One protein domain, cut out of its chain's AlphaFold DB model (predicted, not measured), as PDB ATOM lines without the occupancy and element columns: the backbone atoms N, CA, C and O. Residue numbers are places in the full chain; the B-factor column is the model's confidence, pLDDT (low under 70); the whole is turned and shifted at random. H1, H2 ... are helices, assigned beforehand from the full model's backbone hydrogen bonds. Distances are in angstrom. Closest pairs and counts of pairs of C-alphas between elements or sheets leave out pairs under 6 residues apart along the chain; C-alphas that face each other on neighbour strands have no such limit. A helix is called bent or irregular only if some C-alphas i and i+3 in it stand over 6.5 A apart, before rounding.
ATOM      1  N   TYR A  36     153.816 215.009 181.110       77.81
ATOM      2  CA  TYR A  36     153.339 214.670 179.768       77.81
ATOM      3  C   TYR A  36     154.069 215.454 178.687       77.81
ATOM      4  O   TYR A  36     154.516 214.852 177.717       77.81
ATOM      5  N   PHE A  37     154.253 216.763 178.863       76.50
ATOM      6  CA  PHE A  37     154.948 217.594 177.884       76.50
ATOM      7  C   PHE A  37     156.431 217.216 177.746       76.50
ATOM      8  O   PHE A  37     156.937 217.088 176.631       76.50
ATOM      9  N   ILE A  38     157.123 216.970 178.865       77.94
ATOM     10  CA  ILE A  38     158.523 216.517 178.867       77.94
ATOM     11  C   ILE A  38     158.645 215.148 178.193       77.94
ATOM     12  O   ILE A  38     159.510 214.958 177.340       77.94
ATOM     13  N   SER A  39     157.771 214.201 178.542       79.69
ATOM     14  CA  SER A  39     157.774 212.859 177.954       79.69
ATOM     15  C   SER A  39     157.428 212.903 176.455       79.69
ATOM     16  O   SER A  39     158.095 212.241 175.663       79.69
ATOM     17  N   ALA A  40     156.491 213.759 176.029       81.62
ATOM     18  CA  ALA A  40     156.165 213.987 174.618       81.62
ATOM     19  C   ALA A  40     157.365 214.531 173.830       81.62
ATOM     20  O   ALA A  40     157.716 214.000 172.775       81.62
ATOM     21  N   GLY A  41     158.018 215.570 174.363       80.44
ATOM     22  CA  GLY A  41     159.214 216.162 173.766       80.44
ATOM     23  C   GLY A  41     160.366 215.161 173.670       80.44
ATOM     24  O   GLY A  41     161.010 215.069 172.627       80.44
ATOM     25  N   ALA A  42     160.578 214.357 174.717       80.50
ATOM     26  CA  ALA A  42     161.594 213.309 174.731       80.50
ATOM     27  C   ALA A  42     161.326 212.239 173.664       80.50
ATOM     28  O   ALA A  42     162.226 211.903 172.900       80.50
ATOM     29  N   VAL A  43     160.089 211.744 173.550       82.62
ATOM     30  CA  VAL A  43     159.719 210.731 172.547       82.62
ATOM     31  C   VAL A  43     159.861 211.271 171.127       82.62
ATOM     32  O   VAL A  43     160.423 210.583 170.275       82.62
ATOM     33  N   GLY A  44     159.408 212.502 170.866       82.12
ATOM     34  CA  GLY A  44     159.579 213.149 169.564       82.12
ATOM     35  C   GLY A  44     161.053 213.329 169.192       82.12
ATOM     36  O   GLY A  44     161.454 213.035 168.066       82.12
ATOM     37  N   PHE A  45     161.881 213.731 170.158       82.06
ATOM     38  CA  PHE A  45     163.326 213.849 169.976       82.06
ATOM     39  C   PHE A  45     164.000 212.494 169.715       82.06
ATOM     40  O   PHE A  45     164.816 212.374 168.803       82.06
ATOM     41  N   PHE A  46     163.633 211.449 170.461       84.88
ATOM     42  CA  PHE A  46     164.160 210.100 170.249       84.88
ATOM     43  C   PHE A  46     163.758 209.529 168.894       84.88
ATOM     44  O   PHE A  46     164.601 208.960 168.209       84.88
ATOM     45  N   LEU A  47     162.516 209.740 168.454       84.25
ATOM     46  CA  LEU A  47     162.087 209.367 167.106       84.25
ATOM     47  C   LEU A  47     162.910 210.070 166.023       84.25
ATOM     48  O   LEU A  47     163.288 209.425 165.049       84.25
ATOM     49  N   ALA A  48     163.216 211.357 166.201       81.69
ATOM     50  CA  ALA A  48     164.062 212.094 165.269       81.69
ATOM     51  C   ALA A  48     165.488 211.516 165.215       81.69
ATOM     52  O   ALA A  48     166.003 211.295 164.123       81.69
ATOM     53  N   ILE A  49     166.089 211.196 166.370       79.94
ATOM     54  CA  ILE A  49     167.399 210.524 166.431       79.94
ATOM     55  C   ILE A  49     167.355 209.174 165.714       79.94
ATOM     56  O   ILE A  49     168.248 208.869 164.934       79.94
ATOM     57  N   LEU A  50     166.336 208.354 165.971       83.25
ATOM     58  CA  LEU A  50     166.236 207.021 165.374       83.25
ATOM     59  C   LEU A  50     166.000 207.082 163.864       83.25
ATOM     60  O   LEU A  50     166.547 206.263 163.130       83.25
ATOM     61  N   PHE A  51     165.213 208.050 163.395       81.44
ATOM     62  CA  PHE A  51     165.020 208.277 161.968       81.44
ATOM     63  C   PHE A  51     166.318 208.717 161.292       81.44
ATOM     64  O   PHE A  51     166.635 208.238 160.201       81.44
ATOM     65  N   ASP A  52     167.082 209.585 161.955       78.19
ATOM     66  CA  ASP A  52     168.389 209.991 161.464       78.19
ATOM     67  C   ASP A  52     169.367 208.809 161.429       78.19
ATOM     68  O   ASP A  52     169.918 208.538 160.371       78.19
ATOM     69  N   ILE A  53     169.476 208.013 162.499       78.06
ATOM     70  CA  ILE A  53     170.285 206.780 162.515       78.06
ATOM     71  C   ILE A  53     169.886 205.850 161.365       78.06
ATOM     72  O   ILE A  53     170.745 205.316 160.666       78.06
ATOM     73  N   ALA A  54     168.586 205.660 161.135       78.94
ATOM     74  CA  ALA A  54     168.104 204.772 160.085       78.94
ATOM     75  C   ALA A  54     168.472 205.266 158.671       78.94
ATOM     76  O   ALA A  54     168.735 204.446 157.789       78.94
ATOM     77  N   CYS A  55     168.501 206.583 158.446       79.69
ATOM     78  CA  CYS A  55     168.809 207.188 157.145       79.69
ATOM     79  C   CYS A  55     170.297 207.528 156.957       79.69
ATOM     80  O   CYS A  55     170.766 207.614 155.820       79.69
ATOM     81  N   GLY A  56     171.022 207.726 158.051       74.12
ATOM     82  CA  GLY A  56     172.384 208.233 158.102       74.12
ATOM     83  C   GLY A  56     173.463 207.152 157.979       74.12
ATOM     84  O   GLY A  56     173.167 205.948 157.963       74.12
ATOM     85  N   PRO A  57     174.731 207.579 157.842       69.19
ATOM     86  CA  PRO A  57     175.895 206.696 157.887       69.19
ATOM     87  C   PRO A  57     176.160 206.190 159.316       69.19
ATOM     88  O   PRO A  57     175.771 206.835 160.287       69.19
ATOM     89  N   GLY A  58     176.833 205.043 159.461       71.44
ATOM     90  CA  GLY A  58     177.188 204.483 160.778       71.44
ATOM     91  C   GLY A  58     176.091 203.659 161.470       71.44
ATOM     92  O   GLY A  58     176.209 203.333 162.651       71.44
ATOM     93  N   ARG A  59     175.016 203.301 160.760       77.38
ATOM     94  CA  ARG A  59     174.021 202.319 161.227       77.38
ATOM     95  C   ARG A  59     174.592 200.898 161.203       77.38
ATOM     96  O   ARG A  59     175.325 200.555 160.281       77.38
ATOM     97  N   LYS A  60     174.160 200.031 162.127       73.06
ATOM     98  CA  LYS A  60     174.566 198.604 162.152       73.06
ATOM     99  C   LYS A  60     174.319 197.873 160.831       73.06
ATOM    100  O   LYS A  60     175.090 197.018 160.412       73.06
ATOM    101  N   LEU A  61     173.228 198.228 160.160       75.38
ATOM    102  CA  LEU A  61     172.792 197.646 158.891       75.38
ATOM    103  C   LEU A  61     173.189 198.520 157.695       75.38
ATOM    104  O   LEU A  61     172.367 198.823 156.828       75.38
ATOM    105  N   GLU A  62     174.443 198.966 157.642       74.56
ATOM    106  CA  GLU A  62     174.901 199.886 156.594       74.56
ATOM    107  C   GLU A  62     174.815 199.270 155.190       74.56
ATOM    108  O   GLU A  62     174.429 199.950 154.238       74.56
ATOM    109  N   ALA A  63     175.061 197.959 155.079       78.00
ATOM    110  CA  ALA A  63     174.972 197.210 153.824       78.00
ATOM    111  C   ALA A  63     173.552 197.164 153.225       78.00
ATOM    112  O   ALA A  63     173.391 196.894 152.032       78.00
ATOM    113  N   LEU A  64     172.513 197.409 154.031       80.00
ATOM    114  CA  LEU A  64     171.127 197.442 153.578       80.00
ATOM    115  C   LEU A  64     170.685 198.878 153.288       80.00
ATOM    116  O   LEU A  64     171.080 199.839 153.952       80.00
ATOM    117  N   HIS A  65     169.805 199.019 152.298       84.00
ATOM    118  CA  HIS A  65     169.141 200.287 152.022       84.00
ATOM    119  C   HIS A  65     168.303 200.734 153.249       84.00
ATOM    120  O   HIS A  65     167.685 199.877 153.882       84.00
ATOM    121  N   PRO A  66     168.203 202.039 153.574       86.06
ATOM    122  CA  PRO A  66     167.440 202.530 154.735       86.06
ATOM    123  C   PRO A  66     165.964 202.111 154.763       86.06
ATOM    124  O   PRO A  66     165.409 201.770 155.804       86.06
ATOM    125  N   PHE A  67     165.314 202.115 153.596       87.69
ATOM    126  CA  PHE A  67     163.873 201.863 153.472       87.69
ATOM    127  C   PHE A  67     163.386 200.537 154.103       87.69
ATOM    128  O   PHE A  67     162.480 200.590 154.936       87.69
ATOM    129  N   PRO A  68     163.948 199.354 153.772       87.31
ATOM    130  CA  PRO A  68     163.542 198.104 154.414       87.31
ATOM    131  C   PRO A  68     163.798 198.088 155.926       87.31
ATOM    132  O   PRO A  68     162.997 197.503 156.646       87.31
ATOM    133  N   ILE A  69     164.848 198.755 156.421       85.75
ATOM    134  CA  ILE A  69     165.142 198.839 157.862       85.75
ATOM    135  C   ILE A  69     164.011 199.579 158.580       85.75
ATOM    136  O   ILE A  69     163.472 199.079 159.562       85.75
ATOM    137  N   ILE A  70     163.595 200.733 158.048       88.69
ATOM    138  CA  ILE A  70     162.496 201.531 158.607       88.69
ATOM    139  C   ILE A  70     161.181 200.743 158.578       88.69
ATOM    140  O   ILE A  70     160.443 200.736 159.562       88.69
ATOM    141  N   LEU A  71     160.889 200.050 157.472       91.25
ATOM    142  CA  LEU A  71     159.670 199.249 157.338       91.25
ATOM    143  C   LEU A  71     159.639 198.093 158.345       91.25
ATOM    144  O   LEU A  71     158.626 197.891 159.014       91.25
ATOM    145  N   ILE A  72     160.749 197.360 158.476       90.75
ATOM    146  CA  ILE A  72     160.884 196.274 159.453       90.75
ATOM    147  C   ILE A  72     160.754 196.832 160.867       90.75
ATOM    148  O   ILE A  72     160.005 196.277 161.663       90.75
ATOM    149  N   TRP A  73     161.412 197.948 161.179       90.38
ATOM    150  CA  TRP A  73     161.355 198.559 162.502       90.38
ATOM    151  C   TRP A  73     159.923 198.938 162.911       90.38
ATOM    152  O   TRP A  73     159.472 198.542 163.988       90.38
ATOM    153  N   TRP A  74     159.169 199.616 162.039       91.94
ATOM    154  CA  TRP A  74     157.763 199.947 162.302       91.94
ATOM    155  C   TRP A  74     156.878 198.709 162.428       91.94
ATOM    156  O   TRP A  74     156.019 198.654 163.310       91.94
ATOM    157  N   PHE A  75     157.102 197.696 161.589       93.88
ATOM    158  CA  PHE A  75     156.401 196.423 161.710       93.88
ATOM    159  C   PHE A  75     156.693 195.741 163.055       93.88
ATOM    160  O   PHE A  75     155.768 195.248 163.696       93.88
ATOM    161  N   MET A  76     157.946 195.753 163.516       94.25
ATOM    162  CA  MET A  76     158.339 195.174 164.803       94.25
ATOM    163  C   MET A  76     157.729 195.931 165.986       94.25
ATOM    164  O   MET A  76     157.229 195.290 166.906       94.25
ATOM    165  N   LEU A  77     157.685 197.268 165.949       94.00
ATOM    166  CA  LEU A  77     156.986 198.070 166.962       94.00
ATOM    167  C   LEU A  77     155.489 197.743 167.013       94.00
ATOM    168  O   LEU A  77     154.935 197.547 168.094       94.00
ATOM    169  N   PHE A  78     154.843 197.636 165.852       94.06
ATOM    170  CA  PHE A  78     153.437 197.249 165.760       94.06
ATOM    171  C   PHE A  78     153.195 195.828 166.291       94.06
ATOM    172  O   PHE A  78     152.258 195.592 167.057       94.06
ATOM    173  N   TYR A  79     154.050 194.875 165.916       95.56
ATOM    174  CA  TYR A  79     153.920 193.490 166.353       95.56
ATOM    175  C   TYR A  79     154.151 193.343 167.862       95.56
ATOM    176  O   TYR A  79     153.384 192.651 168.532       95.56
ATOM    177  N   LEU A  80     155.138 194.055 168.418       94.94
ATOM    178  CA  LEU A  80     155.372 194.133 169.861       94.94
ATOM    179  C   LEU A  80     154.159 194.707 170.601       94.94
ATOM    180  O   LEU A  80     153.734 194.151 171.614       94.94
ATOM    181  N   SER A  81     153.561 195.763 170.047       93.31
ATOM    182  CA  SER A  81     152.371 196.404 170.608       93.31
ATOM    183  C   SER A  81     151.199 195.422 170.664       93.31
ATOM    184  O   SER A  81     150.528 195.272 171.688       93.31
ATOM    185  N   CYS A  82     151.023 194.634 169.606       94.19
ATOM    186  CA  CYS A  82     150.038 193.564 169.580       94.19
ATOM    187  C   CYS A  82     150.321 192.465 170.624       94.19
ATOM    188  O   CYS A  82     149.398 192.078 171.339       94.19
ATOM    189  N   LEU A  83     151.566 191.987 170.761       94.06
ATOM    190  CA  LEU A  83     151.950 190.966 171.754       94.06
ATOM    191  C   LEU A  83     151.665 191.416 173.198       94.06
ATOM    192  O   LEU A  83     151.170 190.632 174.016       94.06
ATOM    193  N   GLU A  84     151.963 192.677 173.508       89.88
ATOM    194  CA  GLU A  84     151.753 193.252 174.835       89.88
ATOM    195  C   GLU A  84     150.271 193.503 175.135       89.88
ATOM    196  O   GLU A  84     149.772 193.057 176.173       89.88
ATOM    197  N   GLY A  85     149.548 194.137 174.207       90.44
ATOM    198  CA  GLY A  85     148.120 194.411 174.377       90.44
ATOM    199  C   GLY A  85     147.264 193.144 174.440       90.44
ATOM    200  O   GLY A  85     146.372 193.058 175.278       90.44
ATOM    201  N   VAL A  86     147.563 192.113 173.633       93.19
ATOM    202  CA  VAL A  86     146.814 190.840 173.663       93.19
ATOM    203  C   VAL A  86     146.958 190.150 175.018       93.19
ATOM    204  O   VAL A  86     145.974 189.635 175.543       93.19
ATOM    205  N   GLN A  87     148.154 190.150 175.618       89.88
ATOM    206  CA  GLN A  87     148.316 189.587 176.962       89.88
ATOM    207  C   GLN A  87     147.509 190.372 177.997       89.88
ATOM    208  O   GLN A  87     146.840 189.749 178.820       89.88
ATOM    209  N   ALA A  88     147.576 191.707 177.967       85.88
ATOM    210  CA  ALA A  88     146.814 192.544 178.889       85.88
ATOM    211  C   ALA A  88     145.311 192.232 178.788       85.88
ATOM    212  O   ALA A  88     144.683 191.940 179.805       85.88
ATOM    213  N   ALA A  89     144.787 192.151 177.560       88.94
ATOM    214  CA  ALA A  89     143.392 191.817 177.302       88.94
ATOM    215  C   ALA A  89     143.002 190.406 177.771       88.94
ATOM    216  O   ALA A  89     141.979 190.227 178.431       88.94
ATOM    217  N   LEU A  90     143.819 189.386 177.485       88.75
ATOM    218  CA  LEU A  90     143.539 188.006 177.905       88.75
ATOM    219  C   LEU A  90     143.554 187.842 179.431       88.75
ATOM    220  O   LEU A  90     142.707 187.143 179.987       88.75
ATOM    221  N   VAL A  91     144.496 188.489 180.121       83.88
ATOM    222  CA  VAL A  91     144.566 188.443 181.589       83.88
ATOM    223  C   VAL A  91     143.361 189.157 182.206       83.88
ATOM    224  O   VAL A  91     142.745 188.617 183.124       83.88
ATOM    225  N   ALA A  92     142.973 190.316 181.670       81.88
ATOM    226  CA  ALA A  92     141.806 191.064 182.137       81.88
ATOM    227  C   ALA A  92     140.476 190.328 181.900       81.88
ATOM    228  O   ALA A  92     139.561 190.447 182.710       81.88
ATOM    229  N   LEU A  93     140.378 189.522 180.836       86.44
ATOM    230  CA  LEU A  93     139.185 188.726 180.517       86.44
ATOM    231  C   LEU A  93     139.130 187.367 181.228       86.44
ATOM    232  O   LEU A  93     138.108 186.691 181.153       86.44
ATOM    233  N   THR A  94     140.186 186.966 181.945       83.94
ATOM    234  CA  THR A  94     140.231 185.693 182.688       83.94
ATOM    235  C   THR A  94     139.070 185.494 183.687       83.94
ATOM    236  O   THR A  94     138.569 184.373 183.768       83.94
ATOM    237  N   PRO A  95     138.609 186.508 184.454       82.19
ATOM    238  CA  PRO A  95     137.478 186.342 185.371       82.19
ATOM    239  C   PRO A  95     136.092 186.400 184.696       82.19
ATOM    240  O   PRO A  95     135.095 186.163 185.374       82.19
ATOM    241  N   ILE A  96     135.998 186.724 183.401       84.00
ATOM    242  CA  ILE A  96     134.723 186.943 182.699       84.00
ATOM    243  C   ILE A  96     134.345 185.697 181.888       84.00
ATOM    244  O   ILE A  96     135.164 185.183 181.128       84.00
ATOM    245  N   ASP A  97     133.087 185.246 181.982       85.00
ATOM    246  CA  ASP A  97     132.585 184.141 181.151       85.00
ATOM    247  C   ASP A  97     132.594 184.534 179.656       85.00
ATOM    248  O   ASP A  97     131.895 185.481 179.266       85.00
ATOM    249  N   PRO A  98     133.326 183.802 178.790       85.44
ATOM    250  CA  PRO A  98     133.388 184.087 177.363       85.44
ATOM    251  C   PRO A  98     132.045 184.135 176.635       85.44
ATOM    252  O   PRO A  98     131.919 184.822 175.623       85.44
ATOM    253  N   LYS A  99     131.023 183.432 177.135       86.50
ATOM    254  CA  LYS A  99     129.707 183.371 176.479       86.50
ATOM    255  C   LYS A  99     129.000 184.723 176.400       86.50
ATOM    256  O   LYS A  99     128.159 184.917 175.525       86.50
ATOM    257  N   ILE A 100     129.346 185.663 177.283       87.00
ATOM    258  CA  ILE A 100     128.702 186.981 177.365       87.00
ATOM    259  C   ILE A 100     128.881 187.769 176.058       87.00
ATOM    260  O   ILE A 100     127.952 188.436 175.605       87.00
ATOM    261  N   TYR A 101     130.044 187.650 175.417       86.75
ATOM    262  CA  TYR A 101     130.384 188.367 174.185       86.75
ATOM    263  C   TYR A 101     130.451 187.462 172.945       86.75
ATOM    264  O   TYR A 101     130.909 187.898 171.894       86.75
ATOM    265  N   GLU A 102     129.943 186.226 173.018       86.88
ATOM    266  CA  GLU A 102     129.973 185.256 171.908       86.88
ATOM    267  C   GLU A 102     129.326 185.796 170.624       86.88
ATOM    268  O   GLU A 102     129.867 185.646 169.529       86.88
ATOM    269  N   LYS A 103     128.165 186.452 170.757       86.38
ATOM    270  CA  LYS A 103     127.413 186.989 169.613       86.38
ATOM    271  C   LYS A 103     127.906 188.356 169.149       86.38
ATOM    272  O   LYS A 103     127.795 188.653 167.965       86.38
ATOM    273  N   SER A 104     128.390 189.190 170.068       86.00
ATOM    274  CA  SER A 104     128.844 190.548 169.752       86.00
ATOM    275  C   SER A 104     130.266 190.553 169.186       86.00
ATOM    276  O   SER A 104     130.518 191.217 168.184       86.00
ATOM    277  N   HIS A 105     131.166 189.752 169.762       91.00
ATOM    278  CA  HIS A 105     132.594 189.718 169.444       91.00
ATOM    279  C   HIS A 105     133.063 188.272 169.220       91.00
ATOM    280  O   HIS A 105     133.718 187.670 170.079       91.00
ATOM    281  N   PRO A 106     132.736 187.679 168.054       90.81
ATOM    282  CA  PRO A 106     132.994 186.266 167.792       90.81
ATOM    283  C   PRO A 106     134.489 185.928 167.765       90.81
ATOM    284  O   PRO A 106     134.865 184.812 168.114       90.81
ATOM    285  N   ILE A 107     135.358 186.868 167.370       92.00
ATOM    286  CA  ILE A 107     136.807 186.625 167.351       92.00
ATOM    287  C   ILE A 107     137.348 186.641 168.778       92.00
ATOM    288  O   ILE A 107     138.087 185.730 169.142       92.00
ATOM    289  N   THR A 108     136.921 187.593 169.609       91.88
ATOM    290  CA  THR A 108     137.258 187.620 171.042       91.88
ATOM    291  C   THR A 108     136.841 186.325 171.722       91.88
ATOM    292  O   THR A 108     137.649 185.728 172.429       91.88
ATOM    293  N   TYR A 109     135.634 185.829 171.438       92.56
ATOM    294  CA  TYR A 109     135.171 184.529 171.925       92.56
ATOM    295  C   TYR A 109     136.073 183.371 171.482       92.56
ATOM    296  O   TYR A 109     136.408 182.511 172.296       92.56
ATOM    297  N   MET A 110     136.519 183.344 170.223       91.81
ATOM    298  CA  MET A 110     137.473 182.331 169.753       91.81
ATOM    299  C   MET A 110     138.828 182.438 170.463       91.81
ATOM    300  O   MET A 110     139.389 181.411 170.848       91.81
ATOM    301  N   CYS A 111     139.348 183.655 170.652       92.00
ATOM    302  CA  CYS A 111     140.593 183.917 171.374       92.00
ATOM    303  C   CYS A 111     140.510 183.396 172.815       92.00
ATOM    304  O   CYS A 111     141.353 182.607 173.241       92.00
ATOM    305  N   THR A 112     139.473 183.789 173.553       91.31
ATOM    306  CA  THR A 112     139.335 183.465 174.979       91.31
ATOM    307  C   THR A 112     138.957 182.005 175.188       91.31
ATOM    308  O   THR A 112     139.531 181.352 176.053       91.31
ATOM    309  N   THR A 113     138.111 181.425 174.333       90.69
ATOM    310  CA  THR A 113     137.811 179.983 174.364       90.69
ATOM    311  C   THR A 113     139.053 179.138 174.082       90.69
ATOM    312  O   THR A 113     139.227 178.084 174.690       90.69
ATOM    313  N   LEU A 114     139.937 179.578 173.180       91.12
ATOM    314  CA  LEU A 114     141.196 178.888 172.912       91.12
ATOM    315  C   LEU A 114     142.168 179.018 174.093       91.12
ATOM    316  O   LEU A 114     142.674 178.007 174.576       91.12
ATOM    317  N   CYS A 115     142.418 180.240 174.564       88.31
ATOM    318  CA  CYS A 115     143.397 180.511 175.616       88.31
ATOM    319  C   CYS A 115     142.969 179.958 176.981       88.31
ATOM    320  O   CYS A 115     143.799 179.393 177.688       88.31
ATOM    321  N   PHE A 116     141.687 180.034 177.341       89.19
ATOM    322  CA  PHE A 116     141.183 179.541 178.630       89.19
ATOM    323  C   PHE A 116     140.892 178.034 178.634       89.19
ATOM    324  O   PHE A 116     140.494 177.470 179.653       89.19
ATOM    325  N   LYS A 117     141.123 177.336 177.514       86.12
ATOM    326  CA  LYS A 117     141.015 175.879 177.459       86.12
ATOM    327  C   LYS A 117     142.249 175.219 178.070       86.12
ATOM    328  O   LYS A 117     143.317 175.169 177.452       86.12
ATOM    329  N   GLY A 118     142.072 174.621 179.246       81.00
ATOM    330  CA  GLY A 118     143.123 173.874 179.938       81.00
ATOM    331  C   GLY A 118     144.340 174.757 180.205       81.00
ATOM    332  O   GLY A 118     144.194 175.877 180.675       81.00
ATOM    333  N   ASN A 119     145.535 174.271 179.859       79.12
ATOM    334  CA  ASN A 119     146.786 175.001 180.083       79.12
ATOM    335  C   ASN A 119     147.265 175.836 178.875       79.12
ATOM    336  O   ASN A 119     148.463 175.982 178.636       79.12
ATOM    337  N   THR A 120     146.345 176.288 178.020       86.81
ATOM    338  CA  THR A 120     146.714 176.987 176.776       86.81
ATOM    339  C   THR A 120     147.183 178.417 177.041       86.81
ATOM    340  O   THR A 120     148.080 178.890 176.345       86.81
ATOM    341  N   LEU A 121     146.648 179.082 178.070       86.50
ATOM    342  CA  LEU A 121     147.072 180.425 178.467       86.50
ATOM    343  C   LEU A 121     148.543 180.446 178.905       86.50
ATOM    344  O   LEU A 121     149.305 181.262 178.397       86.50
ATOM    345  N   ASP A 122     148.976 179.506 179.750       83.88
ATOM    346  CA  ASP A 122     150.378 179.433 180.186       83.88
ATOM    347  C   ASP A 122     151.317 179.147 179.004       83.88
ATOM    348  O   ASP A 122     152.388 179.743 178.884       83.88
ATOM    349  N   LYS A 123     150.894 178.283 178.069       88.12
ATOM    350  CA  LYS A 123     151.638 178.023 176.825       88.12
ATOM    351  C   LYS A 123     151.763 179.273 175.960       88.12
ATOM    352  O   LYS A 123     152.838 179.544 175.427       88.12
ATOM    353  N   PHE A 124     150.675 180.032 175.831       91.75
ATOM    354  CA  PHE A 124     150.680 181.315 175.140       91.75
ATOM    355  C   PHE A 124     151.671 182.281 175.799       91.75
ATOM    356  O   PHE A 124     152.492 182.845 175.082       91.75
ATOM    357  N   ILE A 125     151.652 182.419 177.131       88.50
ATOM    358  CA  ILE A 125     152.562 183.304 177.881       88.50
ATOM    359  C   ILE A 125     154.028 182.939 177.602       88.50
ATOM    360  O   ILE A 125     154.831 183.819 177.298       88.50
ATOM    361  N   ILE A 126     154.372 181.646 177.607       89.38
ATOM    362  CA  ILE A 126     155.742 181.176 177.336       89.38
ATOM    363  C   ILE A 126     156.186 181.507 175.906       89.38
ATOM    364  O   ILE A 126     157.262 182.074 175.706       89.38
ATOM    365  N   GLY A 127     155.373 181.163 174.902       91.44
ATOM    366  CA  GLY A 127     155.708 181.433 173.501       91.44
ATOM    367  C   GLY A 127     155.763 182.930 173.185       91.44
ATOM    368  O   GLY A 127     156.657 183.390 172.473       91.44
ATOM    369  N   ARG A 128     154.855 183.706 173.781       93.56
ATOM    370  CA  ARG A 128     154.818 185.167 173.700       93.56
ATOM    371  C   ARG A 128     156.071 185.796 174.283       93.56
ATOM    372  O   ARG A 128     156.610 186.706 173.664       93.56
ATOM    373  N   GLN A 129     156.548 185.328 175.435       91.62
ATOM    374  CA  GLN A 129     157.712 185.932 176.084       91.62
ATOM    375  C   GLN A 129     158.966 185.841 175.214       91.62
ATOM    376  O   GLN A 129     159.703 186.818 175.088       91.62
ATOM    377  N   PHE A 130     159.162 184.701 174.548       92.12
ATOM    378  CA  PHE A 130     160.227 184.559 173.560       92.12
ATOM    379  C   PHE A 130     160.074 185.556 172.407       92.12
ATOM    380  O   PHE A 130     161.038 186.230 172.056       92.12
ATOM    381  N   LEU A 131     158.870 185.680 171.836       93.25
ATOM    382  CA  LEU A 131     158.617 186.610 170.732       93.25
ATOM    383  C   LEU A 131     158.837 188.066 171.142       93.25
ATOM    384  O   LEU A 131     159.430 188.813 170.378       93.25
ATOM    385  N   VAL A 132     158.419 188.462 172.344       91.69
ATOM    386  CA  VAL A 132     158.649 189.814 172.873       91.69
ATOM    387  C   VAL A 132     160.141 190.120 172.947       91.69
ATOM    388  O   VAL A 132     160.579 191.143 172.425       91.69
ATOM    389  N   ILE A 133     160.936 189.220 173.531       90.06
ATOM    390  CA  ILE A 133     162.387 189.412 173.646       90.06
ATOM    391  C   ILE A 133     163.043 189.392 172.261       90.06
ATOM    392  O   ILE A 133     163.855 190.259 171.957       90.06
ATOM    393  N   PHE A 134     162.656 188.461 171.389       89.50
ATOM    394  CA  PHE A 134     163.170 188.387 170.023       89.50
ATOM    395  C   PHE A 134     162.880 189.666 169.222       89.50
ATOM    396  O   PHE A 134     163.769 190.205 168.567       89.50
ATOM    397  N   VAL A 135     161.660 190.197 169.310       91.50
ATOM    398  CA  VAL A 135     161.268 191.447 168.645       91.50
ATOM    399  C   VAL A 135     162.044 192.636 169.210       91.50
ATOM    400  O   VAL A 135     162.499 193.474 168.439       91.50
ATOM    401  N   VAL A 136     162.270 192.692 170.527       88.56
ATOM    402  CA  VAL A 136     163.123 193.718 171.153       88.56
ATOM    403  C   VAL A 136     164.554 193.669 170.609       88.56
ATOM    404  O   VAL A 136     165.109 194.720 170.291       88.56
ATOM    405  N   PHE A 137     165.129 192.479 170.416       86.31
ATOM    406  CA  PHE A 137     166.444 192.324 169.781       86.31
ATOM    407  C   PHE A 137     166.447 192.822 168.332       86.31
ATOM    408  O   PHE A 137     167.346 193.561 167.935       86.31
ATOM    409  N   MET A 138     165.425 192.465 167.548       86.38
ATOM    410  CA  MET A 138     165.287 192.933 166.164       86.38
ATOM    411  C   MET A 138     165.155 194.456 166.088       86.38
ATOM    412  O   MET A 138     165.771 195.080 165.223       86.38
ATOM    413  N   ILE A 139     164.402 195.067 167.007       88.50
ATOM    414  CA  ILE A 139     164.313 196.525 167.115       88.50
ATOM    415  C   ILE A 139     165.682 197.104 167.464       88.50
ATOM    416  O   ILE A 139     166.142 197.987 166.750       88.50
ATOM    417  N   GLY A 140     166.360 196.568 168.484       83.88
ATOM    418  CA  GLY A 140     167.705 196.990 168.880       83.88
ATOM    419  C   GLY A 140     168.715 196.935 167.731       83.88
ATOM    420  O   GLY A 140     169.545 197.831 167.601       83.88
ATOM    421  N   PHE A 141     168.599 195.939 166.849       80.06
ATOM    422  CA  PHE A 141     169.424 195.815 165.649       80.06
ATOM    423  C   PHE A 141     169.079 196.863 164.579       80.06
ATOM    424  O   PHE A 141     169.979 197.457 163.990       80.06
ATOM    425  N   CYS A 142     167.788 197.151 164.367       83.06
ATOM    426  CA  CYS A 142     167.339 198.192 163.432       83.06
ATOM    427  C   CYS A 142     167.675 199.612 163.912       83.06
ATOM    428  O   CYS A 142     167.921 200.493 163.094       83.06
ATOM    429  N   THR A 143     167.671 199.836 165.227       82.69
ATOM    430  CA  THR A 143     167.948 201.136 165.859       82.69
ATOM    431  C   THR A 143     169.404 201.300 166.297       82.69
ATOM    432  O   THR A 143     169.748 202.306 166.912       82.69
ATOM    433  N   GLY A 144     170.240 200.290 166.059       79.69
ATOM    434  CA  GLY A 144     171.618 200.253 166.524       79.69
ATOM    435  C   GLY A 144     172.539 201.143 165.695       79.69
ATOM    436  O   GLY A 144     172.424 201.220 164.468       79.69
ATOM    437  N   TYR A 145     173.486 201.777 166.378       78.31
ATOM    438  CA  TYR A 145     174.412 202.732 165.790       78.31
ATOM    439  C   TYR A 145     175.851 202.418 166.209       78.31
ATOM    440  O   TYR A 145     176.142 202.371 167.405       78.31
ATOM    441  N   ASP A 146     176.723 202.244 165.215       72.38
ATOM    442  CA  ASP A 146     178.136 201.870 165.369       72.38
ATOM    443  C   ASP A 146     179.097 202.977 164.898       72.38
ATOM    444  O   ASP A 146     180.310 202.837 165.015       72.38
ATOM    445  N   GLY A 147     178.587 204.094 164.372       65.69
ATOM    446  CA  GLY A 147     179.436 205.182 163.886       65.69
ATOM    447  C   GLY A 147     180.134 205.985 164.996       65.69
ATOM    448  O   GLY A 147     179.728 206.006 166.159       65.69
ATOM    449  N   ASP A 148     181.176 206.727 164.615       61.38
ATOM    450  CA  ASP A 148     181.995 207.514 165.552       61.38
ATOM    451  C   ASP A 148     181.412 208.892 165.903       61.38
ATOM    452  O   ASP A 148     181.832 209.503 166.885       61.38
ATOM    453  N   ARG A 149     180.443 209.405 165.132       55.28
ATOM    454  CA  ARG A 149     179.756 210.676 165.425       55.28
ATOM    455  C   ARG A 149     178.304 210.658 164.980       55.28
ATOM    456  O   ARG A 149     178.031 210.703 163.785       55.28
ATOM    457  N   LEU A 150     177.379 210.662 165.935       54.28
ATOM    458  CA  LEU A 150     175.998 211.033 165.628       54.28
ATOM    459  C   LEU A 150     175.946 212.526 165.308       54.28
ATOM    460  O   LEU A 150     176.653 213.291 165.958       54.28
ATOM    461  N   VAL A 151     175.092 212.883 164.340       55.47
ATOM    462  CA  VAL A 151     174.457 214.178 163.983       55.47
ATOM    463  C   VAL A 151     174.906 215.404 164.772       55.47
ATOM    464  O   VAL A 151     175.102 215.325 165.978       55.47
ATOM    465  N   ASP A 152     174.912 216.578 164.144       55.72
ATOM    466  CA  ASP A 152     174.939 217.868 164.845       55.72
ATOM    467  C   ASP A 152     174.113 217.840 166.149       55.72
ATOM    468  O   ASP A 152     173.085 217.168 166.235       55.72
ATOM    469  N   ASN A 153     174.607 218.505 167.195       58.28
ATOM    470  CA  ASN A 153     174.071 218.468 168.556       58.28
ATOM    471  C   ASN A 153     173.164 219.691 168.822       58.28
ATOM    472  O   ASN A 153     173.591 220.628 169.501       58.28
ATOM    473  N   PRO A 154     171.920 219.740 168.302       51.81
ATOM    474  CA  PRO A 154     171.077 220.933 168.375       51.81
ATOM    475  C   PRO A 154     170.658 221.290 169.805       51.81
ATOM    476  O   PRO A 154     170.269 222.427 170.055       51.81
ATOM    477  N   LEU A 155     170.732 220.339 170.744       52.97
ATOM    478  CA  LEU A 155     170.364 220.528 172.150       52.97
ATOM    479  C   LEU A 155     171.566 220.783 173.073       52.97
ATOM    480  O   LEU A 155     171.372 220.987 174.269       52.97
ATOM    481  N   GLY A 156     172.797 220.767 172.548       59.84
ATOM    482  CA  GLY A 156     174.009 220.982 173.345       59.84
ATOM    483  C   GLY A 156     174.252 219.916 174.424       59.84
ATOM    484  O   GLY A 156     174.871 220.206 175.446       59.84
ATOM    485  N   VAL A 157     173.754 218.688 174.234       64.81
ATOM    486  CA  VAL A 157     173.962 217.575 175.177       64.81
ATOM    487  C   VAL A 157     175.431 217.142 175.122       64.81
ATOM    488  O   VAL A 157     175.934 216.958 174.022       64.81
ATOM    489  N   PRO A 158     176.136 216.935 176.247       73.25
ATOM    490  CA  PRO A 158     177.538 216.516 176.216       73.25
ATOM    491  C   PRO A 158     177.754 215.261 175.357       73.25
ATOM    492  O   PRO A 158     177.104 214.239 175.592       73.25
ATOM    493  N   ASP A 159     178.683 215.334 174.400       70.31
ATOM    494  CA  ASP A 159     178.872 214.310 173.359       70.31
ATOM    495  C   ASP A 159     179.086 212.909 173.959       70.31
ATOM    496  O   ASP A 159     178.388 211.965 173.602       70.31
ATOM    497  N   GLY A 160     179.927 212.789 174.995       67.06
ATOM    498  CA  GLY A 160     180.175 211.503 175.659       67.06
ATOM    499  C   GLY A 160     178.945 210.883 176.342       67.06
ATOM    500  O   GLY A 160     178.803 209.659 176.367       67.06
ATOM    501  N   PHE A 161     178.027 211.698 176.872       66.38
ATOM    502  CA  PHE A 161     176.777 211.203 177.463       66.38
ATOM    503  C   PHE A 161     175.798 210.749 176.377       66.38
ATOM    504  O   PHE A 161     175.195 209.682 176.486       66.38
ATOM    505  N   ARG A 162     175.681 211.532 175.302       70.62
ATOM    506  CA  ARG A 162     174.835 211.224 174.147       70.62
ATOM    507  C   ARG A 162     175.268 209.936 173.446       70.62
ATOM    508  O   ARG A 162     174.424 209.072 173.206       70.62
ATOM    509  N   ASP A 163     176.559 209.796 173.165       72.31
ATOM    510  CA  ASP A 163     177.109 208.626 172.479       72.31
ATOM    511  C   ASP A 163     176.904 207.363 173.316       72.31
ATOM    512  O   ASP A 163     176.477 206.335 172.795       72.31
ATOM    513  N   SER A 164     177.097 207.463 174.635       72.44
ATOM    514  CA  SER A 164     176.822 206.358 175.559       72.44
ATOM    515  C   SER A 164     175.344 205.959 175.544       72.44
ATOM    516  O   SER A 164     175.036 204.775 175.441       72.44
ATOM    517  N   LEU A 165     174.413 206.921 175.604       74.75
ATOM    518  CA  LEU A 165     172.972 206.636 175.580       74.75
ATOM    519  C   LEU A 165     172.525 205.954 174.282       74.75
ATOM    520  O   LEU A 165     171.686 205.051 174.316       74.75
ATOM    521  N   ILE A 166     173.067 206.383 173.144       77.75
ATOM    522  CA  ILE A 166     172.684 205.838 171.842       77.75
ATOM    523  C   ILE A 166     173.322 204.465 171.622       77.75
ATOM    524  O   ILE A 166     172.600 203.528 171.284       77.75
ATOM    525  N   LYS A 167     174.618 204.297 171.920       77.31
ATOM    526  CA  LYS A 167     175.308 203.000 171.800       77.31
ATOM    527  C   LYS A 167     174.765 201.945 172.776       77.31
ATOM    528  O   LYS A 167     174.700 200.770 172.431       77.31
ATOM    529  N   LEU A 168     174.290 202.347 173.962       78.75
ATOM    530  CA  LEU A 168     173.587 201.454 174.897       78.75
ATOM    531  C   LEU A 168     172.184 201.042 174.419       78.75
ATOM    532  O   LEU A 168     171.603 200.115 174.982       78.75
ATOM    533  N   GLY A 169     171.627 201.715 173.406       79.06
ATOM    534  CA  GLY A 169     170.278 201.460 172.902       79.06
ATOM    535  C   GLY A 169     169.166 202.113 173.730       79.06
ATOM    536  O   GLY A 169     168.001 201.753 173.572       79.06
ATOM    537  N   PHE A 170     169.483 203.081 174.598       83.31
ATOM    538  CA  PHE A 170     168.509 203.729 175.488       83.31
ATOM    539  C   PHE A 170     167.410 204.476 174.718       83.31
ATOM    540  O   PHE A 170     166.234 204.407 175.074       83.31
ATOM    541  N   VAL A 171     167.790 205.148 173.627       83.31
ATOM    542  CA  VAL A 171     166.859 205.855 172.733       83.31
ATOM    543  C   VAL A 171     165.872 204.868 172.102       83.31
ATOM    544  O   VAL A 171     164.660 205.063 172.188       83.31
ATOM    545  N   GLY A 172     166.383 203.760 171.550       84.69
ATOM    546  CA  GLY A 172     165.563 202.670 171.015       84.69
ATOM    547  C   GLY A 172     164.639 202.069 172.077       84.69
ATOM    548  O   GLY A 172     163.456 201.854 171.808       84.69
ATOM    549  N   ALA A 173     165.141 201.880 173.300       86.81
ATOM    550  CA  ALA A 173     164.376 201.340 174.418       86.81
ATOM    551  C   ALA A 173     163.178 202.222 174.784       86.81
ATOM    552  O   ALA A 173     162.055 201.726 174.832       86.81
ATOM    553  N   LEU A 174     163.382 203.525 175.002       86.62
ATOM    554  CA  LEU A 174     162.298 204.427 175.402       86.62
ATOM    555  C   LEU A 174     161.236 204.583 174.315       86.62
ATOM    556  O   LEU A 174     160.043 204.514 174.622       86.62
ATOM    557  N   THR A 175     161.640 204.721 173.049       87.00
ATOM    558  CA  THR A 175     160.692 204.742 171.928       87.00
ATOM    559  C   THR A 175     159.893 203.442 171.862       87.00
ATOM    560  O   THR A 175     158.674 203.476 171.707       87.00
ATOM    561  N   THR A 176     160.552 202.296 172.044       90.94
ATOM    562  CA  THR A 176     159.902 200.978 172.029       90.94
ATOM    563  C   THR A 176     158.939 200.792 173.193       90.94
ATOM    564  O   THR A 176     157.847 200.275 172.996       90.94
ATOM    565  N   ILE A 177     159.295 201.249 174.393       89.25
ATOM    566  CA  ILE A 177     158.427 201.178 175.571       89.25
ATOM    567  C   ILE A 177     157.167 202.016 175.355       89.25
ATOM    568  O   ILE A 177     156.056 201.521 175.534       89.25
ATOM    569  N   VAL A 178     157.323 203.280 174.954       87.44
ATOM    570  CA  VAL A 178     156.183 204.191 174.799       87.44
ATOM    571  C   VAL A 178     155.307 203.749 173.631       87.44
ATOM    572  O   VAL A 178     154.118 203.512 173.824       87.44
ATOM    573  N   ILE A 179     155.889 203.595 172.439       88.94
ATOM    574  CA  ILE A 179     155.134 203.360 171.202       88.94
ATOM    575  C   ILE A 179     154.787 201.884 171.017       88.94
ATOM    576  O   ILE A 179     153.671 201.545 170.642       88.94
ATOM    577  N   GLY A 180     155.750 201.006 171.274       88.19
ATOM    578  CA  GLY A 180     155.641 199.577 171.000       88.19
ATOM    579  C   GLY A 180     155.055 198.744 172.139       88.19
ATOM    580  O   GLY A 180     154.842 197.561 171.926       88.19
ATOM    581  N   GLN A 181     154.812 199.290 173.337       90.69
ATOM    582  CA  GLN A 181     154.302 198.493 174.464       90.69
ATOM    583  C   GLN A 181     153.162 199.186 175.217       90.69
ATOM    584  O   GLN A 181     152.046 198.661 175.271       90.69
ATOM    585  N   LEU A 182     153.420 200.365 175.791       86.50
ATOM    586  CA  LEU A 182     152.521 200.979 176.770       86.50
ATOM    587  C   LEU A 182     151.192 201.450 176.173       86.50
ATOM    588  O   LEU A 182     150.161 201.203 176.790       86.50
ATOM    589  N   ILE A 183     151.186 202.057 174.978       87.19
ATOM    590  CA  ILE A 183     149.940 202.502 174.319       87.19
ATOM    591  C   ILE A 183     148.949 201.340 174.224       87.19
ATOM    592  O   ILE A 183     147.821 201.438 174.698       87.19
ATOM    593  N   SER A 184     149.385 200.212 173.659       88.75
ATOM    594  CA  SER A 184     148.546 199.021 173.507       88.75
ATOM    595  C   SER A 184     148.106 198.423 174.830       88.75
ATOM    596  O   SER A 184     146.986 197.939 174.904       88.75
ATOM    597  N   GLN A 185     148.947 198.437 175.867       85.19
ATOM    598  CA  GLN A 185     148.559 197.918 177.181       85.19
ATOM    599  C   GLN A 185     147.468 198.783 177.822       85.19
ATOM    600  O   GLN A 185     146.505 198.247 178.368       85.19
ATOM    601  N   VAL A 186     147.589 200.110 177.715       83.50
ATOM    602  CA  VAL A 186     146.592 201.056 178.234       83.50
ATOM    603  C   VAL A 186     145.281 200.920 177.468       83.50
ATOM    604  O   VAL A 186     144.232 200.761 178.087       83.50
ATOM    605  N   VAL A 187     145.329 200.907 176.134       84.94
ATOM    606  CA  VAL A 187     144.137 200.714 175.295       84.94
ATOM    607  C   VAL A 187     143.482 199.364 175.585       84.94
ATOM    608  O   VAL A 187     142.279 199.308 175.832       84.94
ATOM    609  N   ALA A 188     144.272 198.285 175.619       84.69
ATOM    610  CA  ALA A 188     143.769 196.953 175.918       84.69
ATOM    611  C   ALA A 188     143.082 196.918 177.284       84.69
ATOM    612  O   ALA A 188     141.963 196.441 177.342       84.69
ATOM    613  N   SER A 189     143.667 197.508 178.336       79.25
ATOM    614  CA  SER A 189     143.092 197.466 179.691       79.25
ATOM    615  C   SER A 189     141.684 198.061 179.819       79.25
ATOM    616  O   SER A 189     140.932 197.635 180.694       79.25
ATOM    617  N   LYS A 190     141.325 199.019 178.953       80.75
ATOM    618  CA  LYS A 190     140.007 199.671 178.938       80.75
ATOM    619  C   LYS A 190     139.026 198.966 177.991       80.75
ATOM    620  O   LYS A 190     137.833 198.882 178.283       80.75
ATOM    621  N   CYS A 191     139.535 198.476 176.861       85.94
ATOM    622  CA  CYS A 191     138.766 197.946 175.735       85.94
ATOM    623  C   CYS A 191     139.178 196.500 175.417       85.94
ATOM    624  O   CYS A 191     139.516 196.199 174.270       85.94
ATOM    625  N   ASN A 192     139.221 195.601 176.407       88.44
ATOM    626  CA  ASN A 192     139.800 194.263 176.242       88.44
ATOM    627  C   ASN A 192     139.037 193.445 175.183       88.44
ATOM    628  O   ASN A 192     139.652 192.729 174.384       88.44
ATOM    629  N   ILE A 193     137.702 193.556 175.163       89.50
ATOM    630  CA  ILE A 193     136.826 192.806 174.252       89.50
ATOM    631  C   ILE A 193     137.023 193.276 172.811       89.50
ATOM    632  O   ILE A 193     137.248 192.445 171.929       89.50
ATOM    633  N   ASP A 194     136.984 194.589 172.579       90.06
ATOM    634  CA  ASP A 194     137.142 195.184 171.247       90.06
ATOM    635  C   ASP A 194     138.562 195.011 170.723       90.06
ATOM    636  O   ASP A 194     138.758 194.696 169.546       90.06
ATOM    637  N   TYR A 195     139.555 195.144 171.609       90.12
ATOM    638  CA  TYR A 195     140.950 194.928 171.263       90.12
ATOM    639  C   TYR A 195     141.132 193.519 170.702       90.12
ATOM    640  O   TYR A 195     141.646 193.396 169.602       90.12
ATOM    641  N   LEU A 196     140.635 192.467 171.362       91.81
ATOM    642  CA  LEU A 196     140.774 191.079 170.891       91.81
ATOM    643  C   LEU A 196     139.996 190.725 169.618       91.81
ATOM    644  O   LEU A 196     140.286 189.695 168.999       91.81
ATOM    645  N   ASN A 197     139.049 191.555 169.177       92.31
ATOM    646  CA  ASN A 197     138.106 191.190 168.120       92.31
ATOM    647  C   ASN A 197     138.663 191.363 166.690       92.31
ATOM    648  O   ASN A 197     137.914 191.588 165.739       92.31
ATOM    649  N   TYR A 198     139.978 191.232 166.502       92.38
ATOM    650  CA  TYR A 198     140.628 191.331 165.195       92.38
ATOM    651  C   TYR A 198     141.295 190.016 164.792       92.38
ATOM    652  O   TYR A 198     142.020 189.387 165.562       92.38
ATOM    653  N   ARG A 199     141.132 189.624 163.519       92.50
ATOM    654  CA  ARG A 199     141.719 188.381 162.970       92.50
ATOM    655  C   ARG A 199     143.237 188.330 163.119       92.50
ATOM    656  O   ARG A 199     143.795 187.254 163.316       92.50
ATOM    657  N   PHE A 200     143.892 189.486 163.029       93.12
ATOM    658  CA  PHE A 200     145.334 189.591 163.223       93.12
ATOM    659  C   PHE A 200     145.753 189.083 164.609       93.12
ATOM    660  O   PHE A 200     146.720 188.338 164.719       93.12
ATOM    661  N   GLN A 201     144.984 189.393 165.654       93.44
ATOM    662  CA  GLN A 201     145.306 188.971 167.014       93.44
ATOM    663  C   GLN A 201     145.139 187.464 167.202       93.44
ATOM    664  O   GLN A 201     145.997 186.818 167.799       93.44
ATOM    665  N   TYR A 202     144.105 186.874 166.603       93.06
ATOM    666  CA  TYR A 202     143.921 185.426 166.639       93.06
ATOM    667  C   TYR A 202     145.032 184.675 165.880       93.06
ATOM    668  O   TYR A 202     145.697 183.808 166.445       93.06
ATOM    669  N   TYR A 203     145.270 185.012 164.607       93.06
ATOM    670  CA  TYR A 203     146.189 184.248 163.755       93.06
ATOM    671  C   TYR A 203     147.661 184.634 163.941       93.06
ATOM    672  O   TYR A 203     148.503 183.757 164.120       93.06
ATOM    673  N   ALA A 204     147.984 185.928 163.886       93.31
ATOM    674  CA  ALA A 204     149.368 186.404 163.865       93.31
ATOM    675  C   ALA A 204     149.970 186.574 165.267       93.31
ATOM    676  O   ALA A 204     151.188 186.492 165.415       93.31
ATOM    677  N   VAL A 205     149.144 186.794 166.295       94.81
ATOM    678  CA  VAL A 205     149.618 186.925 167.681       94.81
ATOM    679  C   VAL A 205     149.440 185.605 168.423       94.81
ATOM    680  O   VAL A 205     150.417 184.894 168.631       94.81
ATOM    681  N   ILE A 206     148.205 185.212 168.760       94.69
ATOM    682  CA  ILE A 206     147.937 183.996 169.550       94.69
ATOM    683  C   ILE A 206     148.438 182.744 168.823       94.69
ATOM    684  O   ILE A 206     149.147 181.933 169.420       94.69
ATOM    685  N   GLY A 207     148.131 182.603 167.530       94.19
ATOM    686  CA  GLY A 207     148.571 181.468 166.720       94.19
ATOM    687  C   GLY A 207     150.094 181.317 166.665       94.19
ATOM    688  O   GLY A 207     150.605 180.219 166.888       94.19
ATOM    689  N   VAL A 208     150.830 182.410 166.438       95.25
ATOM    690  CA  VAL A 208     152.302 182.383 166.386       95.25
ATOM    691  C   VAL A 208     152.901 182.126 167.770       95.25
ATOM    692  O   VAL A 208     153.813 181.313 167.876       95.25
ATOM    693  N   CYS A 209     152.361 182.710 168.845       95.06
ATOM    694  CA  CYS A 209     152.799 182.408 170.214       95.06
ATOM    695  C   CYS A 209     152.640 180.916 170.550       95.06
ATOM    696  O   CYS A 209     153.567 180.286 171.057       95.06
ATOM    697  N   LEU A 210     151.485 180.324 170.229       93.44
ATOM    698  CA  LEU A 210     151.243 178.897 170.449       93.44
ATOM    699  C   LEU A 210     152.124 178.019 169.552       93.44
ATOM    700  O   LEU A 210     152.602 176.978 169.999       93.44
ATOM    701  N   PHE A 211     152.387 178.443 168.314       93.88
ATOM    702  CA  PHE A 211     153.338 177.767 167.433       93.88
ATOM    703  C   PHE A 211     154.759 177.800 168.007       93.88
ATOM    704  O   PHE A 211     155.438 176.774 168.021       93.88
ATOM    705  N   MET A 212     155.193 178.940 168.550       92.62
ATOM    706  CA  MET A 212     156.499 179.060 169.193       92.62
ATOM    707  C   MET A 212     156.624 178.148 170.414       92.62
ATOM    708  O   MET A 212     157.642 177.471 170.552       92.62
ATOM    709  N   GLU A 213     155.593 178.042 171.256       91.38
ATOM    710  CA  GLU A 213     155.576 177.049 172.341       91.38
ATOM    711  C   GLU A 213     155.629 175.617 171.796       91.38
ATOM    712  O   GLU A 213     156.380 174.780 172.308       91.38
ATOM    713  N   PHE A 214     154.895 175.346 170.714       89.88
ATOM    714  CA  PHE A 214     154.852 174.035 170.081       89.88
ATOM    715  C   PHE A 214     156.232 173.571 169.596       89.88
ATOM    716  O   PHE A 214     156.559 172.397 169.808       89.88
ATOM    717  N   THR A 215     157.064 174.474 169.049       90.31
ATOM    718  CA  THR A 215     158.445 174.159 168.612       90.31
ATOM    719  C   THR A 215     159.301 173.532 169.713       90.31
ATOM    720  O   THR A 215     160.244 172.798 169.427       90.31
ATOM    721  N   GLY A 216     158.976 173.800 170.980       86.81
ATOM    722  CA  GLY A 216     159.730 173.300 172.116       86.81
ATOM    723  C   GLY A 216     160.961 174.124 172.471       86.81
ATOM    724  O   GLY A 216     161.622 173.776 173.438       86.81
ATOM    725  N   PHE A 457     153.902 209.908 178.672       79.44
ATOM    726  CA  PHE A 457     153.276 210.268 177.390       79.44
ATOM    727  C   PHE A 457     152.482 209.127 176.729       79.44
ATOM    728  O   PHE A 457     151.662 209.378 175.847       79.44
ATOM    729  N   ALA A 458     152.653 207.877 177.166       79.81
ATOM    730  CA  ALA A 458     151.862 206.763 176.645       79.81
ATOM    731  C   ALA A 458     150.349 206.923 176.898       79.81
ATOM    732  O   ALA A 458     149.554 206.484 176.072       79.81
ATOM    733  N   TRP A 459     149.946 207.576 177.995       78.62
ATOM    734  CA  TRP A 459     148.538 207.785 178.362       78.62
ATOM    735  C   TRP A 459     147.773 208.702 177.400       78.62
ATOM    736  O   TRP A 459     146.804 208.230 176.803       78.62
ATOM    737  N   PRO A 460     148.195 209.964 177.164       80.31
ATOM    738  CA  PRO A 460     147.503 210.828 176.209       80.31
ATOM    739  C   PRO A 460     147.537 210.256 174.786       80.31
ATOM    740  O   PRO A 460     146.609 210.468 174.010       80.31
ATOM    741  N   LEU A 461     148.580 209.497 174.439       81.38
ATOM    742  CA  LEU A 461     148.670 208.837 173.143       81.38
ATOM    743  C   LEU A 461     147.685 207.662 173.025       81.38
ATOM    744  O   LEU A 461     147.056 207.509 171.982       81.38
ATOM    745  N   ALA A 462     147.494 206.876 174.088       80.69
ATOM    746  CA  ALA A 462     146.469 205.835 174.156       80.69
ATOM    747  C   ALA A 462     145.051 206.410 174.067       80.69
ATOM    748  O   ALA A 462     144.242 205.905 173.291       80.69
ATOM    749  N   ASP A 463     144.772 207.497 174.789       78.75
ATOM    750  CA  ASP A 463     143.485 208.196 174.701       78.75
ATOM    751  C   ASP A 463     143.267 208.771 173.289       78.75
ATOM    752  O   ASP A 463     142.167 208.691 172.743       78.75
ATOM    753  N   GLY A 464     144.328 209.269 172.643       81.81
ATOM    754  CA  GLY A 464     144.302 209.695 171.244       81.81
ATOM    755  C   GLY A 464     144.008 208.552 170.266       81.81
ATOM    756  O   GLY A 464     143.214 208.726 169.343       81.81
ATOM    757  N   VAL A 465     144.595 207.368 170.476       83.44
ATOM    758  CA  VAL A 465     144.298 206.162 169.681       83.44
ATOM    759  C   VAL A 465     142.846 205.729 169.877       83.44
ATOM    760  O   VAL A 465     142.163 205.458 168.890       83.44
ATOM    761  N   GLN A 466     142.349 205.720 171.116       80.56
ATOM    762  CA  GLN A 466     140.952 205.398 171.414       80.56
ATOM    763  C   GLN A 466     140.000 206.397 170.739       80.56
ATOM    764  O   GLN A 466     139.043 205.991 170.081       80.56
ATOM    765  N   ALA A 467     140.299 207.696 170.813       80.31
ATOM    766  CA  ALA A 467     139.520 208.741 170.153       80.31
ATOM    767  C   ALA A 467     139.534 208.610 168.619       80.31
ATOM    768  O   ALA A 467     138.501 208.807 167.979       80.31
ATOM    769  N   LEU A 468     140.677 208.245 168.027       85.19
ATOM    770  CA  LEU A 468     140.813 208.031 166.585       85.19
ATOM    771  C   LEU A 468     140.030 206.801 166.109       85.19
ATOM    772  O   LEU A 468     139.422 206.832 165.040       85.19
ATOM    773  N   MET A 469     140.046 205.719 166.889       82.12
ATOM    774  CA  MET A 469     139.293 204.501 166.577       82.12
ATOM    775  C   MET A 469     137.792 204.645 166.866       82.12
ATOM    776  O   MET A 469     136.984 203.931 166.267       82.12
ATOM    777  N   GLY A 470     137.402 205.591 167.723       78.38
ATOM    778  CA  GLY A 470     136.015 205.959 167.987       78.38
ATOM    779  C   GLY A 470     135.165 204.748 168.370       78.38
ATOM    780  O   GLY A 470     135.440 204.055 169.343       78.38
ATOM    781  N   ASN A 471     134.143 204.453 167.564       74.06
ATOM    782  CA  ASN A 471     133.212 203.347 167.821       74.06
ATOM    783  C   ASN A 471     133.825 201.944 167.663       74.06
ATOM    784  O   ASN A 471     133.142 200.972 167.959       74.06
ATOM    785  N   LEU A 472     135.065 201.822 167.175       79.06
ATOM    786  CA  LEU A 472     135.764 200.537 167.056       79.06
ATOM    787  C   LEU A 472     136.480 200.113 168.349       79.06
ATOM    788  O   LEU A 472     136.940 198.976 168.421       79.06
ATOM    789  N   MET A 473     136.626 201.019 169.323       80.38
ATOM    790  CA  MET A 473     137.249 200.745 170.622       80.38
ATOM    791  C   MET A 473     136.465 201.413 171.751       80.38
ATOM    792  O   MET A 473     136.748 202.540 172.161       80.38
ATOM    793  N   GLN A 474     135.470 200.697 172.264       82.31
ATOM    794  CA  GLN A 474     134.648 201.107 173.392       82.31
ATOM    795  C   GLN A 474     135.114 200.440 174.683       82.31
ATOM    796  O   GLN A 474     135.700 199.358 174.682       82.31
ATOM    797  N   ASN A 475     134.873 201.110 175.809       82.81
ATOM    798  CA  ASN A 475     135.174 200.531 177.113       82.81
ATOM    799  C   ASN A 475     134.319 199.278 177.337       82.81
ATOM    800  O   ASN A 475     133.128 199.269 177.016       82.81
ATOM    801  N   ASP A 476     134.901 198.255 177.962       80.88
ATOM    802  CA  ASP A 476     134.218 196.973 178.176       80.88
ATOM    803  C   ASP A 476     132.930 197.105 179.007       80.88
ATOM    804  O   ASP A 476     132.027 196.272 178.899       80.88
ATOM    805  N   GLU A 477     132.802 198.178 179.795       78.00
ATOM    806  CA  GLU A 477     131.601 198.507 180.571       78.00
ATOM    807  C   GLU A 477     130.340 198.618 179.702       78.00
ATOM    808  O   GLU A 477     129.242 198.283 180.156       78.00
ATOM    809  N   VAL A 478     130.499 199.045 178.444       79.62
ATOM    810  CA  VAL A 478     129.403 199.164 177.474       79.62
ATOM    811  C   VAL A 478     128.819 197.791 177.139       79.62
ATOM    812  O   VAL A 478     127.606 197.656 176.982       79.62
ATOM    813  N   TYR A 479     129.664 196.761 177.071       77.88
ATOM    814  CA  TYR A 479     129.264 195.414 176.664       77.88
ATOM    815  C   TYR A 479     128.923 194.505 177.841       77.88
ATOM    816  O   TYR A 479     128.029 193.666 177.736       77.88
ATOM    817  N   LEU A 480     129.629 194.657 178.959       74.75
ATOM    818  CA  LEU A 480     129.465 193.808 180.136       74.75
ATOM    819  C   LEU A 480     128.370 194.311 181.088       74.75
ATOM    820  O   LEU A 480     127.960 193.585 181.996       74.75
ATOM    821  N   GLY A 481     127.880 195.539 180.878       60.31
ATOM    822  CA  GLY A 481     127.013 196.241 181.816       60.31
ATOM    823  C   GLY A 481     127.770 196.592 183.102       60.31
ATOM    824  O   GLY A 481     128.607 195.831 183.588       60.31
ATOM    825  N   GLY A 482     127.470 197.740 183.712       49.31
ATOM    826  CA  GLY A 482     128.220 198.262 184.870       49.31
ATOM    827  C   GLY A 482     128.409 197.296 186.062       49.31
ATOM    828  O   GLY A 482     129.295 197.503 186.884       49.31
ATOM    829  N   LYS A 483     127.643 196.195 186.141       42.91
ATOM    830  CA  LYS A 483     127.759 195.146 187.174       42.91
ATOM    831  C   LYS A 483     128.980 194.226 187.034       42.91
ATOM    832  O   LYS A 483     129.315 193.539 187.990       42.91
ATOM    833  N   HIS A 484     129.621 194.162 185.871       41.38
ATOM    834  CA  HIS A 484     130.865 193.398 185.672       41.38
ATOM    835  C   HIS A 484     132.082 194.316 185.496       41.38
ATOM    836  O   HIS A 484     133.206 193.896 185.751       41.38
ATOM    837  N   ALA A 485     131.847 195.593 185.181       33.94
ATOM    838  CA  ALA A 485     132.843 196.660 185.266       33.94
ATOM    839  C   ALA A 485     133.278 196.946 186.718       33.94
ATOM    840  O   ALA A 485     134.460 197.153 186.990       33.94
ATOM    841  N   GLY A 486     132.345 196.862 187.679       32.41
ATOM    842  CA  GLY A 486     132.632 197.030 189.112       32.41
ATOM    843  C   GLY A 486     133.601 195.992 189.697       32.41
ATOM    844  O   GLY A 486     134.353 196.310 190.617       32.41
ATOM    845  N   ALA A 487     133.675 194.792 189.110       33.75
ATOM    846  CA  ALA A 487     134.657 193.770 189.485       33.75
ATOM    847  C   ALA A 487     136.070 194.058 188.934       33.75
ATOM    848  O   ALA A 487     137.046 193.485 189.414       33.75
ATOM    849  N   ILE A 488     136.178 194.946 187.940       39.91
ATOM    850  CA  ILE A 488     137.437 195.335 187.295       39.91
ATOM    851  C   ILE A 488     137.968 196.657 187.877       39.91
ATOM    852  O   ILE A 488     139.183 196.856 187.886       39.91
TER     853      ILE A 488
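Overview. This is residues 36 to 216 and 457 to 488 of the 503 residues of the protein "SIT1" of Prymnesium neolepis (UniProt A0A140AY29). The long helix H2 is the middle of a helical body, with H5 running back along it on one side and the arm H7b of the bent helix H7 beside it on another. H9 crosses H2 and H5, H1 folds back from the first residues of H2 and crosses the other arm, H7a, and H10 packs on H7b. The short helices H3, H4, H8, H11 and H12 gather at the end where H2 finishes, and H6 with the long link before it lies at the opposite end of the body. The printed part has 213 residues with twelve named helices, H1 to H12 in order along the chain, and no named strand; its class is all helix. It is compact, with a radius of gyration of the C-alphas of 19.5 A, and spans 58 by 42 by 25 A.

Along the chain. H1 is residues 36 to 55, 28.4 A long, and begins at C-alpha 36 at (153.339, 214.670, 179.768). H2 is residues 66 to 93, 40.7 A long, and ends at C-alpha 93 at (139.185, 188.726, 180.517). H3 is residues 98 to 101 and H4 residues 106 to 115. H5 is residues 120 to 142, 32.5 A long, and H6 is residues 159 to 167. H7, residues 170 to 190, was assigned as one helix by its hydrogen bonds but is bent, with C-alphas 180 and 183 7.2 A apart; its arms are H7a, residues 170 to 180, and H7b, residues 183 to 190. H8 is residues 192 to 196 and H9 residues 199 to 215, 22.7 A long. H10 is residues 458 to 472, 19.7 A long, and irregular, with C-alphas 468 and 471 9.0 A apart. H11 is residues 477 to 480; H12, residues 482 to 488, ends at C-alpha 488 at (137.437, 195.335, 187.295).

Arrangement. H2 is the hub, touching six other helices. H1 and H2 form a helical hairpin at a steep tilt of 40 degrees; residues 51 to 55 touch residues 66 to 70, and the closest C-alphas, of Cys 55 and Pro 66, are 5.4 A apart. H5 touches H2 at a shallow tilt of 25 degrees, opposite ways, closest at the C-alphas of Trp 73 and Ile 139, 5.8 A. Residues 81 to 92 of H2 touch H7b at a shallow tilt of 21 degrees, the same way, closest at the C-alphas of Gly 85 and Gln 185, 4.5 A. Residues 43 to 50 of H1 touch H7a, closest at the C-alphas of Phe 46 and Val 171, 5.6 A. H9 is about perpendicular to H5, at 82 degrees, and touches it with residues 206 to 213, closest at the C-alphas of Gly 127 and Cys 209, 4.5 A. H10 touches H7b, closest at the C-alphas of Ile 183 and Ala 462, 4.8 A. H8 touches H2 and H4, and H3 touches H4. H6 is close to H7a but not clearly touching, as is H11 to H12. Every O i to N i+4 pair is within hydrogen-bond range in H1, H2, H4, H5, H6, H7a, H7b and H8; H9 has 10 of 13, H10 9 of 11, and H12 1 of 3 beside 1 of 4 O i to N i+3 pairs, while H3 and H11 are too short for an i+4 pair.

Size, cuts and confidence. The C-alphas farthest apart, of Asp 148 and Lys 483, are 59.7 A apart. Residues 217 to 456 are not printed, and C-alphas 216 and 457 are 37.9 A apart across this cut. The link from H5 to H6, residues 143 to 158, is long. The mean pLDDT of the printed part is 82.1; 22 residues are under 70, namely 57, 147 to 157, 160 to 161 and 481 to 488.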